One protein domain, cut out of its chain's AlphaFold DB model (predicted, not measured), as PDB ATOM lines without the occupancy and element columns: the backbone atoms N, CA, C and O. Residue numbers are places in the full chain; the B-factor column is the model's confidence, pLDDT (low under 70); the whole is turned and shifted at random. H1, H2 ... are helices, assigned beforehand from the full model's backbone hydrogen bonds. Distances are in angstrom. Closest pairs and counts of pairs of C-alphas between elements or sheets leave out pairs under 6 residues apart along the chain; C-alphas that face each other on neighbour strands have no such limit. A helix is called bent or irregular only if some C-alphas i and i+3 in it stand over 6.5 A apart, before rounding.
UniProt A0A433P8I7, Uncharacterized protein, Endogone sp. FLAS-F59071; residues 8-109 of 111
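This is residues 8 to 109 of the 111 residues of an uncharacterized protein of Endogone sp. FLAS-F59071 (UniProt A0A433P8I7). One long helix, H2, makes a beam along the longest axis, and H5 meets it near its last end and slants back away from it as one side of a V; H6 turns the path round into H7, which runs back along H5. H1 stands off the other end of the beam, touching no helix, and H3 and H4 make a small head beyond the beam's last end, so that the whole is a loose frame with open space between H1 and H5. The printed part has 102 residues with seven named helices, H1 to H7 in order along the chain, and no named strand; its class is all helix. It is loose, with a radius of gyration of the C-alphas of 16.3 A, and elongated, spanning 50 by 30 by 20 A.

H2, residues 21 to 45, touches H5, residues 68 to 83, with residues 38 to 45 alone, and H5 does so with residues 68 to 73 alone. Their closest C-alphas, of Met 39 and Gly 69, are 4.3 A apart; the tilt is steep at 45 degrees, opposite ways. H2 residues 28 to 34 stand free. H5, with residues 73 to 77 alone, only just touches H7, residues 92 to 102, with 3 pairs of C-alphas within 8 A; the closest, of Thr 73 and Ile 99, are 7.3 A apart, at a shallow tilt of 21 degrees, opposite ways. H6, residues 85 to 90, is close to H5 but not clearly touching it, about perpendicular at 84 degrees, with the closest C-alphas, of Leu 81 and Ala 88, 5.6 A apart. H3, residues 51 to 54, touches H4, residues 56 to 64, the closest C-alphas being those of Pro 51 and Ser 59, 5.7 A apart. H1, residues 8 to 17, is apart from H2 and from H5. In H1, H5, H6 and H7 every O i to N i+4 pair is within hydrogen-bond range; in H2 17 of 21 are, in H4 0 of 5, beside 5 of 6 O i to N i+3 pairs, and H3 is too short for such a pair.

H2 is 37.0 A long, from C-alpha 21 at (195.567, 280.499, 76.729) to C-alpha 45 at (182.457, 283.760, 111.152). H5 is 22.5 A long, H4 15.5 A, H7 15.4 A, H1 14.6 A, H6 8.7 A and H3 5.5 A. H4 is irregular: C-alphas 57 and 60 are 7.4 A apart. H7 ends with C-alpha 102 at (197.250, 280.500, 105.790).

The C-alphas farthest apart, of Asn 20 and Pro 56, are 51.6 A apart. The printed part has no cut, and the links between the helices are tight. The mean pLDDT of the printed part is 86.7; residues 104 to 109 are under 70.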
ATOM      1  N   LYS A   8     195.024 261.732  87.807       92.00
ATOM      2  CA  LYS A   8     195.155 261.615  86.347       92.00
ATOM      3  C   LYS A   8     193.848 261.975  85.646       92.00
ATOM      4  O   LYS A   8     193.866 262.701  84.659       92.00
ATOM      5  N   HIS A   9     192.721 261.489  86.160       92.56
ATOM      6  CA  HIS A   9     191.409 261.820  85.616       92.56
ATOM      7  C   HIS A   9     191.094 263.314  85.772       92.56
ATOM      8  O   HIS A   9     190.663 263.944  84.809       92.56
ATOM      9  N   GLN A  10     191.337 263.889  86.956       92.44
ATOM     10  CA  GLN A  10     191.126 265.320  87.207       92.44
ATOM     11  C   GLN A  10     191.988 266.189  86.278       92.44
ATOM     12  O   GLN A  10     191.488 267.145  85.695       92.44
ATOM     13  N   LEU A  11     193.253 265.816  86.060       91.12
ATOM     14  CA  LEU A  11     194.171 266.559  85.196       91.12
ATOM     15  C   LEU A  11     193.783 266.478  83.712       91.12
ATOM     16  O   LEU A  11     193.845 267.482  83.004       91.12
ATOM     17  N   VAL A  12     193.333 265.310  83.241       94.00
ATOM     18  CA  VAL A  12     192.808 265.151  81.872       94.00
ATOM     19  C   VAL A  12     191.552 265.997  81.674       94.00
ATOM     20  O   VAL A  12     191.429 266.678  80.657       94.00
ATOM     21  N   GLN A  13     190.642 265.998  82.651       91.56
ATOM     22  CA  GLN A  13     189.426 266.806  82.591       91.56
ATOM     23  C   GLN A  13     189.733 268.307  82.632       91.56
ATOM     24  O   GLN A  13     189.124 269.085  81.900       91.56
ATOM     25  N   TYR A  14     190.705 268.719  83.448       90.06
ATOM     26  CA  TYR A  14     191.177 270.098  83.479       90.06
ATOM     27  C   TYR A  14     191.721 270.518  82.108       90.06
ATOM     28  O   TYR A  14     191.271 271.523  81.556       90.06
ATOM     29  N   GLY A  15     192.612 269.714  81.519       89.12
ATOM     30  CA  GLY A  15     193.224 269.994  80.218       89.12
ATOM     31  C   GLY A  15     192.242 269.991  79.042       89.12
ATOM     32  O   GLY A  15     192.429 270.758  78.100       89.12
ATOM     33  N   SER A  16     191.173 269.188  79.089       91.25
ATOM     34  CA  SER A  16     190.165 269.159  78.018       91.25
ATOM     35  C   SER A  16     189.301 270.426  77.960       91.25
ATOM     36  O   SER A  16     188.819 270.773  76.883       91.25
ATOM     37  N   HIS A  17     189.151 271.143  79.080       85.56
ATOM     38  CA  HIS A  17     188.340 272.366  79.184       85.56
ATOM     39  C   HIS A  17     189.182 273.654  79.228       85.56
ATOM     40  O   HIS A  17     188.693 274.727  78.879       85.56
ATOM     41  N   HIS A  18     190.454 273.564  79.618       89.88
ATOM     42  CA  HIS A  18     191.372 274.700  79.730       89.88
ATOM     43  C   HIS A  18     192.476 274.600  78.673       89.88
ATOM     44  O   HIS A  18     193.649 274.447  78.996       89.88
ATOM     45  N   ASN A  19     192.089 274.672  77.396       91.06
ATOM     46  CA  ASN A  19     193.008 274.643  76.248       91.06
ATOM     47  C   ASN A  19     193.205 276.021  75.576       91.06
ATOM     48  O   ASN A  19     194.082 276.181  74.730       91.06
ATOM     49  N   ASN A  20     192.418 277.030  75.962       95.06
ATOM     50  CA  ASN A  20     192.562 278.408  75.501       95.06
ATOM     51  C   ASN A  20     193.474 279.198  76.453       95.06
ATOM     52  O   ASN A  20     193.176 279.309  77.640       95.06
ATOM     53  N   ILE A  21     194.549 279.795  75.928       94.75
ATOM     54  CA  ILE A  21     195.567 280.499  76.729       94.75
ATOM     55  C   ILE A  21     194.977 281.650  77.554       94.75
ATOM     56  O   ILE A  21     195.352 281.816  78.711       94.75
ATOM     57  N   VAL A  22     194.025 282.413  77.011       95.44
ATOM     58  CA  VAL A  22     193.385 283.515  77.748       95.44
ATOM     59  C   VAL A  22     192.580 282.970  78.926       95.44
ATOM     60  O   VAL A  22     192.718 283.468  80.040       95.44
ATOM     61  N   ASN A  23     191.804 281.903  78.712       93.56
ATOM     62  CA  ASN A  23     191.068 281.240  79.791       93.56
ATOM     63  C   ASN A  23     192.015 280.693  80.872       93.56
ATOM     64  O   ASN A  23     191.773 280.889  82.056       93.56
ATOM     65  N   ILE A  24     193.119 280.055  80.471       94.00
ATOM     66  CA  ILE A  24     194.127 279.526  81.401       94.00
ATOM     67  C   ILE A  24     194.717 280.652  82.257       94.00
ATOM     68  O   ILE A  24     194.794 280.508  83.475       94.00
ATOM     69  N   ILE A  25     195.101 281.778  81.647       95.88
ATOM     70  CA  ILE A  25     195.672 282.922  82.372       95.88
ATOM     71  C   ILE A  25     194.659 283.484  83.368       95.88
ATOM     72  O   ILE A  25     195.004 283.707  84.527       95.88
ATOM     73  N   ILE A  26     193.405 283.672  82.948       94.69
ATOM     74  CA  ILE A  26     192.338 284.135  83.843       94.69
ATOM     75  C   ILE A  26     192.136 283.136  84.987       94.69
ATOM     76  O   ILE A  26     192.047 283.540  86.140       94.69
ATOM     77  N   HIS A  27     192.115 281.833  84.706       93.50
ATOM     78  CA  HIS A  27     191.888 280.815  85.726       93.50
ATOM     79  C   HIS A  27     193.029 280.766  86.750       93.50
ATOM     80  O   HIS A  27     192.780 280.821  87.949       93.50
ATOM     81  N   ILE A  28     194.284 280.741  86.291       93.69
ATOM     82  CA  ILE A  28     195.468 280.676  87.163       93.69
ATOM     83  C   ILE A  28     195.640 281.962  87.988       93.69
ATOM     84  O   ILE A  28     196.229 281.912  89.063       93.69
ATOM     85  N   THR A  29     195.117 283.106  87.538       95.25
ATOM     86  CA  THR A  29     195.219 284.378  88.280       95.25
ATOM     87  C   THR A  29     194.004 284.648  89.164       95.25
ATOM     88  O   THR A  29     194.146 284.858  90.366       95.25
ATOM     89  N   CYS A  30     192.795 284.631  88.605       96.69
ATOM     90  CA  CYS A  30     191.586 285.027  89.316       96.69
ATOM     91  C   CYS A  30     191.099 283.962  90.301       96.69
ATOM     92  O   CYS A  30     190.613 284.323  91.370       96.69
ATOM     93  N   VAL A  31     191.216 282.666  89.987       94.94
ATOM     94  CA  VAL A  31     190.684 281.615  90.874       94.94
ATOM     95  C   VAL A  31     191.440 281.552  92.204       94.94
ATOM     96  O   VAL A  31     190.765 281.555  93.236       94.94
ATOM     97  N   PRO A  32     192.791 281.595  92.249       91.44
ATOM     98  CA  PRO A  32     193.508 281.672  93.521       91.44
ATOM     99  C   PRO A  32     193.166 282.926  94.330       91.44
ATOM    100  O   PRO A  32     192.981 282.835  95.540       91.44
ATOM    101  N   LEU A  33     193.004 284.083  93.674       94.12
ATOM    102  CA  LEU A  33     192.614 285.327  94.347       94.12
ATOM    103  C   LEU A  33     191.211 285.243  94.956       94.12
ATOM    104  O   LEU A  33     191.001 285.702  96.078       94.12
ATOM    105  N   ILE A  34     190.254 284.642  94.244       95.50
ATOM    106  CA  ILE A  34     188.893 284.424  94.749       95.50
ATOM    107  C   ILE A  34     188.915 283.460  95.935       95.50
ATOM    108  O   ILE A  34     188.271 283.732  96.949       95.50
ATOM    109  N   LEU A  35     189.660 282.355  95.830       92.56
ATOM    110  CA  LEU A  35     189.782 281.375  96.906       92.56
ATOM    111  C   LEU A  35     190.382 282.012  98.163       92.56
ATOM    112  O   LEU A  35     189.784 281.917  99.232       92.56
ATOM    113  N   TRP A  36     191.501 282.724  98.017       90.06
ATOM    114  CA  TRP A  36     192.146 283.442  99.114       90.06
ATOM    115  C   TRP A  36     191.209 284.475  99.744       90.06
ATOM    116  O   TRP A  36     191.016 284.489 100.956       90.06
ATOM    117  N   SER A  37     190.550 285.298  98.924       92.25
ATOM    118  CA  SER A  37     189.594 286.297  99.418       92.25
ATOM    119  C   SER A  37     188.440 285.645 100.181       92.25
ATOM    120  O   SER A  37     188.006 286.163 101.206       92.25
ATOM    121  N   SER A  38     187.965 284.486  99.719       93.12
ATOM    122  CA  SER A  38     186.912 283.722 100.396       93.12
ATOM    123  C   SER A  38     187.385 283.192 101.750       93.12
ATOM    124  O   SER A  38     186.653 283.313 102.730       93.12
ATOM    125  N   MET A  39     188.610 282.658 101.829       89.38
ATOM    126  CA  MET A  39     189.227 282.230 103.091       89.38
ATOM    127  C   MET A  39     189.313 283.398 104.079       89.38
ATOM    128  O   MET A  39     188.840 283.272 105.206       89.38
ATOM    129  N   VAL A  40     189.822 284.553 103.635       89.62
ATOM    130  CA  VAL A  40     189.927 285.769 104.456       89.62
ATOM    131  C   VAL A  40     188.554 286.237 104.933       89.62
ATOM    132  O   VAL A  40     188.375 286.483 106.123       89.62
ATOM    133  N   PHE A  41     187.550 286.328 104.056       91.75
ATOM    134  CA  PHE A  41     186.210 286.745 104.475       91.75
ATOM    135  C   PHE A  41     185.586 285.792 105.493       91.75
ATOM    136  O   PHE A  41     184.953 286.254 106.443       91.75
ATOM    137  N   LEU A  42     185.802 284.485 105.338       92.50
ATOM    138  CA  LEU A  42     185.279 283.476 106.254       92.50
ATOM    139  C   LEU A  42     185.939 283.491 107.639       92.50
ATOM    140  O   LEU A  42     185.369 282.921 108.565       92.50
ATOM    141  N   THR A  43     187.057 284.195 107.837       88.94
ATOM    142  CA  THR A  43     187.585 284.427 109.198       88.94
ATOM    143  C   THR A  43     186.616 285.222 110.083       88.94
ATOM    144  O   THR A  43     186.598 285.090 111.305       88.94
ATOM    145  N   ASN A  44     185.703 285.987 109.472       90.50
ATOM    146  CA  ASN A  44     184.699 286.769 110.194       90.50
ATOM    147  C   ASN A  44     183.545 285.927 110.764       90.50
ATOM    148  O   ASN A  44     182.664 286.484 111.417       90.50
ATOM    149  N   THR A  45     183.506 284.605 110.550       91.88
ATOM    150  CA  THR A  45     182.457 283.760 111.152       91.88
ATOM    151  C   THR A  45     182.599 283.629 112.670       91.88
ATOM    152  O   THR A  45     181.651 283.213 113.332       91.88
ATOM    153  N   GLY A  46     183.778 283.943 113.218       86.62
ATOM    154  CA  GLY A  46     184.142 283.602 114.590       86.62
ATOM    155  C   GLY A  46     184.396 282.097 114.771       86.62
ATOM    156  O   GLY A  46     184.261 281.328 113.812       86.62
ATOM    157  N   PRO A  47     184.778 281.658 115.987       90.19
ATOM    158  CA  PRO A  47     185.105 280.261 116.260       90.19
ATOM    159  C   PRO A  47     183.902 279.343 116.014       90.19
ATOM    160  O   PRO A  47     182.865 279.484 116.659       90.19
ATOM    161  N   LEU A  48     184.051 278.375 115.110       91.00
ATOM    162  CA  LEU A  48     183.013 277.393 114.786       91.00
ATOM    163  C   LEU A  48     182.843 276.335 115.885       91.00
ATOM    164  O   LEU A  48     181.767 275.759 116.030       91.00
ATOM    165  N   PHE A  49     183.899 276.061 116.651       89.94
ATOM    166  CA  PHE A  49     183.880 275.151 117.794       89.94
ATOM    167  C   PHE A  49     184.933 275.554 118.835       89.94
ATOM    168  O   PHE A  49     185.906 276.233 118.509       89.94
ATOM    169  N   ASP A  50     184.767 275.112 120.088       89.56
ATOM    170  CA  ASP A  50     185.819 275.216 121.108       89.56
ATOM    171  C   ASP A  50     186.765 274.004 120.995       89.56
ATOM    172  O   ASP A  50     186.325 272.873 121.229       89.56
ATOM    173  N   PRO A  51     188.066 274.196 120.693       88.00
ATOM    174  CA  PRO A  51     189.041 273.107 120.654       88.00
ATOM    175  C   PRO A  51     189.139 272.284 121.939       88.00
ATOM    176  O   PRO A  51     189.588 271.142 121.889       88.00
ATOM    177  N   ALA A  52     188.692 272.818 123.082       86.50
ATOM    178  CA  ALA A  52     188.625 272.069 124.334       86.50
ATOM    179  C   ALA A  52     187.753 270.804 124.230       86.50
ATOM    180  O   ALA A  52     188.017 269.830 124.936       86.50
ATOM    181  N   VAL A  53     186.769 270.774 123.319       89.00
ATOM    182  CA  VAL A  53     185.911 269.601 123.065       89.00
ATOM    183  C   VAL A  53     186.709 268.415 122.505       89.00
ATOM    184  O   VAL A  53     186.339 267.266 122.729       89.00
ATOM    185  N   LEU A  54     187.830 268.669 121.822       88.75
ATOM    186  CA  LEU A  54     188.705 267.623 121.278       88.75
ATOM    187  C   LEU A  54     189.683 267.059 122.328       88.75
ATOM    188  O   LEU A  54     190.354 266.058 122.076       88.75
ATOM    189  N   GLY A  55     189.760 267.676 123.510       90.12
ATOM    190  CA  GLY A  55     190.652 267.295 124.603       90.12
ATOM    191  C   GLY A  55     191.879 268.207 124.752       90.12
ATOM    192  O   GLY A  55     192.168 269.044 123.894       90.12
ATOM    193  N   PRO A  56     192.645 268.052 125.849       87.06
ATOM    194  CA  PRO A  56     193.701 268.995 126.232       87.06
ATOM    195  C   PRO A  56     194.827 269.115 125.194       87.06
ATOM    196  O   PRO A  56     195.394 270.196 125.031       87.06
ATOM    197  N   ASN A  57     195.093 268.049 124.434       89.06
ATOM    198  CA  ASN A  57     196.123 268.010 123.388       89.06
ATOM    199  C   ASN A  57     195.822 268.918 122.184       89.06
ATOM    200  O   ASN A  57     196.713 269.156 121.374       89.06
ATOM    201  N   PHE A  58     194.596 269.431 122.059       86.19
ATOM    202  CA  PHE A  58     194.164 270.286 120.949       86.19
ATOM    203  C   PHE A  58     193.986 271.752 121.354       86.19
ATOM    204  O   PHE A  58     193.587 272.579 120.539       86.19
ATOM    205  N   SER A  59     194.333 272.108 122.595       84.00
ATOM    206  CA  SER A  59     194.207 273.479 123.110       84.00
ATOM    207  C   SER A  59     194.985 274.509 122.282       84.00
ATOM    208  O   SER A  59     194.595 275.672 122.224       84.00
ATOM    209  N   TRP A  60     196.053 274.079 121.602       84.12
ATOM    210  CA  TRP A  60     196.861 274.911 120.708       84.12
ATOM    211  C   TRP A  60     196.081 275.429 119.487       84.12
ATOM    212  O   TRP A  60     196.406 276.500 118.982       84.12
ATOM    213  N   LEU A  61     195.014 274.745 119.052       84.38
ATOM    214  CA  LEU A  61     194.165 275.197 117.939       84.38
ATOM    215  C   LEU A  61     193.454 276.520 118.243       84.38
ATOM    216  O   LEU A  61     193.089 277.238 117.318       84.38
ATOM    217  N   LYS A  62     193.296 276.886 119.525       84.06
ATOM    218  CA  LYS A  62     192.736 278.194 119.904       84.06
ATOM    219  C   LYS A  62     193.565 279.350 119.347       84.06
ATOM    220  O   LYS A  62     192.990 280.377 119.013       84.06
ATOM    221  N   ALA A  63     194.881 279.168 119.209       82.31
ATOM    222  CA  ALA A  63     195.772 280.180 118.651       82.31
ATOM    223  C   ALA A  63     195.513 280.456 117.163       82.31
ATOM    224  O   ALA A  63     195.864 281.529 116.692       82.31
ATOM    225  N   PHE A  64     194.899 279.513 116.446       79.25
ATOM    226  CA  PHE A  64     194.596 279.630 115.018       79.25
ATOM    227  C   PHE A  64     193.183 280.153 114.751       79.25
ATOM    228  O   PHE A  64     192.891 280.489 113.615       79.25
ATOM    229  N   GLY A  65     192.319 280.224 115.775       83.69
ATOM    230  CA  GLY A  65     190.922 280.635 115.630       83.69
ATOM    231  C   GLY A  65     190.166 279.717 114.660       83.69
ATOM    232  O   GLY A  65     190.127 280.021 113.478       83.69
ATOM    233  N   PRO A  66     189.574 278.590 115.110       88.12
ATOM    234  CA  PRO A  66     188.934 277.609 114.225       88.12
ATOM    235  C   PRO A  66     187.618 278.141 113.631       88.12
ATOM    236  O   PRO A  66     186.527 277.711 113.996       88.12
ATOM    237  N   ASP A  67     187.732 279.124 112.751       91.50
ATOM    238  CA  ASP A  67     186.671 279.835 112.059       91.50
ATOM    239  C   ASP A  67     186.382 279.214 110.677       91.50
ATOM    240  O   ASP A  67     186.842 278.117 110.337       91.50
ATOM    241  N   GLY A  68     185.567 279.884 109.863       91.50
ATOM    242  CA  GLY A  68     185.228 279.435 108.519       91.50
ATOM    243  C   GLY A  68     186.422 279.434 107.566       91.50
ATOM    244  O   GLY A  68     186.483 278.579 106.682       91.50
ATOM    245  N   GLY A  69     187.375 280.352 107.747       90.50
ATOM    246  CA  GLY A  69     188.617 280.397 106.978       90.50
ATOM    247  C   GLY A  69     189.496 279.191 107.300       90.50
ATOM    248  O   GLY A  69     189.981 278.516 106.386       90.50
ATOM    249  N   PHE A  70     189.596 278.841 108.587       89.50
ATOM    250  CA  PHE A  70     190.247 277.614 109.042       89.50
ATOM    251  C   PHE A  70     189.600 276.368 108.424       89.50
ATOM    252  O   PHE A  70     190.290 275.511 107.864       89.50
ATOM    253  N   ALA A  71     188.268 276.276 108.471       91.81
ATOM    254  CA  ALA A  71     187.535 275.139 107.923       91.81
ATOM    255  C   ALA A  71     187.715 274.995 106.402       91.81
ATOM    256  O   ALA A  71     187.967 273.889 105.917       91.81
ATOM    257  N   LEU A  72     187.633 276.098 105.648       92.81
ATOM    258  CA  LEU A  72     187.830 276.086 104.197       92.81
ATOM    259  C   LEU A  72     189.265 275.694 103.826       92.81
ATOM    260  O   LEU A  72     189.462 274.892 102.914       92.81
ATOM    261  N   THR A  73     190.256 276.208 104.555       90.50
ATOM    262  CA  THR A  73     191.669 275.862 104.355       90.50
ATOM    263  C   THR A  73     191.908 274.376 104.588       90.50
ATOM    264  O   THR A  73     192.508 273.709 103.747       90.50
ATOM    265  N   LEU A  74     191.379 273.821 105.684       90.00
ATOM    266  CA  LEU A  74     191.516 272.399 105.992       90.00
ATOM    267  C   LEU A  74     190.825 271.516 104.942       90.00
ATOM    268  O   LEU A  74     191.391 270.512 104.503       90.00
ATOM    269  N   PHE A  75     189.623 271.895 104.501       92.81
ATOM    270  CA  PHE A  75     188.910 271.197 103.431       92.81
ATOM    271  C   PHE A  75     189.710 271.206 102.121       92.81
ATOM    272  O   PHE A  75     189.953 270.150 101.538       92.81
ATOM    273  N   TYR A  76     190.174 272.379 101.690       91.44
ATOM    274  CA  TYR A  76     190.938 272.527 100.455       91.44
ATOM    275  C   TYR A  76     192.259 271.745 100.509       91.44
ATOM    276  O   TYR A  76     192.543 270.947  99.617       91.44
ATOM    277  N   ALA A  77     193.030 271.890 101.590       89.06
ATOM    278  CA  ALA A  77     194.290 271.176 101.770       89.06
ATOM    279  C   ALA A  77     194.089 269.653 101.804       89.06
ATOM    280  O   ALA A  77     194.785 268.921 101.100       89.06
ATOM    281  N   SER A  78     193.111 269.161 102.574       90.06
ATOM    282  CA  SER A  78     192.832 267.721 102.659       90.06
ATOM    283  C   SER A  78     192.432 267.117 101.311       90.06
ATOM    284  O   SER A  78     192.892 266.022 100.986       90.06
ATOM    285  N   TYR A  79     191.667 267.841 100.486       92.00
ATOM    286  CA  TYR A  79     191.330 267.400  99.134       92.00
ATOM    287  C   TYR A  79     192.583 267.182  98.268       92.00
ATOM    288  O   TYR A  79     192.736 266.113  97.676       92.00
ATOM    289  N   TYR A  80     193.510 268.145  98.234       88.25
ATOM    290  CA  TYR A  80     194.738 268.026  97.433       88.25
ATOM    291  C   TYR A  80     195.725 266.992  97.992       88.25
ATOM    292  O   TYR A  80     196.350 266.269  97.214       88.25
ATOM    293  N   LEU A  81     195.811 266.857  99.319       89.31
ATOM    294  CA  LEU A  81     196.583 265.799  99.978       89.31
ATOM    295  C   LEU A  81     196.074 264.402  99.586       89.31
ATOM    296  O   LEU A  81     196.873 263.511  99.306       89.31
ATOM    297  N   MET A  82     194.752 264.215  99.527       90.62
ATOM    298  CA  MET A  82     194.136 262.957  99.089       90.62
ATOM    299  C   MET A  82     194.278 262.718  97.582       90.62
ATOM    300  O   MET A  82     194.319 261.568  97.150       90.62
ATOM    301  N   LEU A  83     194.346 263.783  96.780       91.25
ATOM    302  CA  LEU A  83     194.485 263.682  95.330       91.25
ATOM    303  C   LEU A  83     195.887 263.203  94.919       91.25
ATOM    304  O   LEU A  83     196.014 262.459  93.948       91.25
ATOM    305  N   ALA A  84     196.930 263.605  95.652       88.56
ATOM    306  CA  ALA A  84     198.325 263.271  95.357       88.56
ATOM    307  C   ALA A  84     199.121 262.877  96.626       88.56
ATOM    308  O   ALA A  84     200.044 263.596  97.024       88.56
ATOM    309  N   PRO A  85     198.815 261.728  97.255       87.00
ATOM    310  CA  PRO A  85     199.408 261.331  98.539       87.00
ATOM    311  C   PRO A  85     200.935 261.136  98.489       87.00
ATOM    312  O   PRO A  85     201.637 261.456  99.452       87.00
ATOM    313  N   ASP A  86     201.475 260.677  97.358       88.50
ATOM    314  CA  ASP A  86     202.924 260.499  97.182       88.50
ATOM    315  C   ASP A  86     203.660 261.849  97.176       88.50
ATOM    316  O   ASP A  86     204.682 262.024  97.844       88.50
ATOM    317  N   ALA A  87     203.103 262.839  96.469       84.81
ATOM    318  CA  ALA A  87     203.649 264.194  96.411       84.81
ATOM    319  C   ALA A  87     203.521 264.904  97.764       84.81
ATOM    320  O   ALA A  87     204.463 265.555  98.215       84.81
ATOM    321  N   ALA A  88     202.385 264.723  98.440       85.31
ATOM    322  CA  ALA A  88     202.159 265.222  99.788       85.31
ATOM    323  C   ALA A  88     203.210 264.711 100.782       85.31
ATOM    324  O   ALA A  88     203.736 265.482 101.582       85.31
ATOM    325  N   THR A  89     203.564 263.426 100.705       84.69
ATOM    326  CA  THR A  89     204.586 262.830 101.576       84.69
ATOM    327  C   THR A  89     205.971 263.417 101.286       84.69
ATOM    328  O   THR A  89     206.704 263.789 102.209       84.69
ATOM    329  N   ALA A  90     206.316 263.567 100.004       87.25
ATOM    330  CA  ALA A  90     207.589 264.146  99.579       87.25
ATOM    331  C   ALA A  90     207.744 265.622  99.995       87.25
ATOM    332  O   ALA A  90     208.833 266.042 100.383       87.25
ATOM    333  N   LEU A  91     206.655 266.396  99.955       83.12
ATOM    334  CA  LEU A  91     206.644 267.841 100.204       83.12
ATOM    335  C   LEU A  91     206.022 268.230 101.551       83.12
ATOM    336  O   LEU A  91     205.712 269.400 101.761       83.12
ATOM    337  N   HIS A  92     205.867 267.282 102.479       81.81
ATOM    338  CA  HIS A  92     205.120 267.482 103.726       81.81
ATOM    339  C   HIS A  92     205.528 268.748 104.494       81.81
ATOM    340  O   HIS A  92     204.666 269.430 105.035       81.81
ATOM    341  N   LYS A  93     206.823 269.098 104.516       80.00
ATOM    342  CA  LYS A  93     207.311 270.311 105.194       80.00
ATOM    343  C   LYS A  93     206.738 271.586 104.583       80.00
ATOM    344  O   LYS A  93     206.246 272.429 105.320       80.00
ATOM    345  N   VAL A  94     206.774 271.684 103.255       81.94
ATOM    346  CA  VAL A  94     206.256 272.835 102.506       81.94
ATOM    347  C   VAL A  94     204.748 272.941 102.705       81.94
ATOM    348  O   VAL A  94     204.243 274.009 103.023       81.94
ATOM    349  N   VAL A  95     204.041 271.811 102.609       80.12
ATOM    350  CA  VAL A  95     202.583 271.778 102.773       80.12
ATOM    351  C   VAL A  95     202.164 272.206 104.179       80.12
ATOM    352  O   VAL A  95     201.230 272.986 104.336       80.12
ATOM    353  N   VAL A  96     202.853 271.720 105.216       78.88
ATOM    354  CA  VAL A  96     202.549 272.098 106.602       78.88
ATOM    355  C   VAL A  96     202.825 273.582 106.835       78.88
ATOM    356  O   VAL A  96     202.001 274.251 107.447       78.88
ATOM    357  N   GLU A  97     203.941 274.114 106.340       80.06
ATOM    358  CA  GLU A  97     204.282 275.531 106.493       80.06
ATOM    359  C   GLU A  97     203.261 276.447 105.806       80.06
ATOM    360  O   GLU A  97     202.777 277.395 106.417       80.06
ATOM    361  N   GLU A  98     202.855 276.122 104.580       76.12
ATOM    362  CA  GLU A  98     201.866 276.895 103.824       76.12
ATOM    363  C   GLU A  98     200.478 276.878 104.488       76.12
ATOM    364  O   GLU A  98     199.815 277.915 104.591       76.12
ATOM    365  N   ILE A  99     200.064 275.724 105.027       77.00
ATOM    366  CA  ILE A  99     198.841 275.614 105.832       77.00
ATOM    367  C   ILE A  99     198.956 276.495 107.080       77.00
ATOM    368  O   ILE A  99     198.044 277.262 107.365       77.00
ATOM    369  N   LEU A 100     200.069 276.431 107.814       76.12
ATOM    370  CA  LEU A 100     200.256 277.233 109.025       76.12
ATOM    371  C   LEU A 100     200.276 278.738 108.736       76.12
ATOM    372  O   LEU A 100     199.724 279.504 109.524       76.12
ATOM    373  N   LEU A 101     200.861 279.164 107.613       75.94
ATOM    374  CA  LEU A 101     200.843 280.562 107.176       75.94
ATOM    375  C   LEU A 101     199.423 281.029 106.843       75.94
ATOM    376  O   LEU A 101     199.033 282.121 107.246       75.94
ATOM    377  N   THR A 102     198.640 280.190 106.166       73.12
ATOM    378  CA  THR A 102     197.250 280.500 105.790       73.12
ATOM    379  C   THR A 102     196.314 280.524 107.000       73.12
ATOM    380  O   THR A 102     195.376 281.311 107.047       73.12
ATOM    381  N   LEU A 103     196.577 279.673 107.995       72.19
ATOM    382  CA  LEU A 103     195.814 279.600 109.241       72.19
ATOM    383  C   LEU A 103     196.278 280.615 110.297       72.19
ATOM    384  O   LEU A 103     195.679 280.693 111.369       72.19
ATOM    385  N   SER A 104     197.355 281.360 110.036       69.44
ATOM    386  CA  SER A 104     197.828 282.392 110.956       69.44
ATOM    387  C   SER A 104     196.721 283.429 111.175       69.44
ATOM    388  O   SER A 104     196.094 283.858 110.201       69.44
ATOM    389  N   PRO A 105     196.468 283.861 112.424       62.62
ATOM    390  CA  PRO A 105     195.440 284.848 112.720       62.62
ATOM    391  C   PRO A 105     195.542 286.072 111.811       62.62
ATOM    392  O   PRO A 105     196.628 286.625 111.630       62.62
ATOM    393  N   ALA A 106     194.404 286.551 111.303       55.66
ATOM    394  CA  ALA A 106     194.342 287.733 110.438       55.66
ATOM    395  C   ALA A 106     194.987 288.989 111.069       55.66
ATOM    396  O   ALA A 106     195.467 289.865 110.350       55.66
ATOM    397  N   SER A 107     195.087 289.051 112.405       52.28
ATOM    398  CA  SER A 107     195.827 290.093 113.137       52.28
ATOM    399  C   SER A 107     197.322 290.156 112.802       52.28
ATOM    400  O   SER A 107     197.941 291.186 113.034       52.28
ATOM    401  N   ASN A 108     197.899 289.078 112.266       54.56
ATOM    402  CA  ASN A 108     199.295 289.006 111.829       54.56
ATOM    403  C   ASN A 108     199.468 289.295 110.326       54.56
ATOM    404  O   ASN A 108     200.598 289.396 109.859       54.56
ATOM    405  N   LEU A 109     198.367 289.390 109.568       51.03
ATOM    406  CA  LEU A 109     198.359 289.636 108.120       51.03
ATOM    407  C   LEU A 109     198.038 291.100 107.765       51.03
ATOM    408  O   LEU A 109     198.293 291.517 106.639       51.03
TER     409      LEU A 109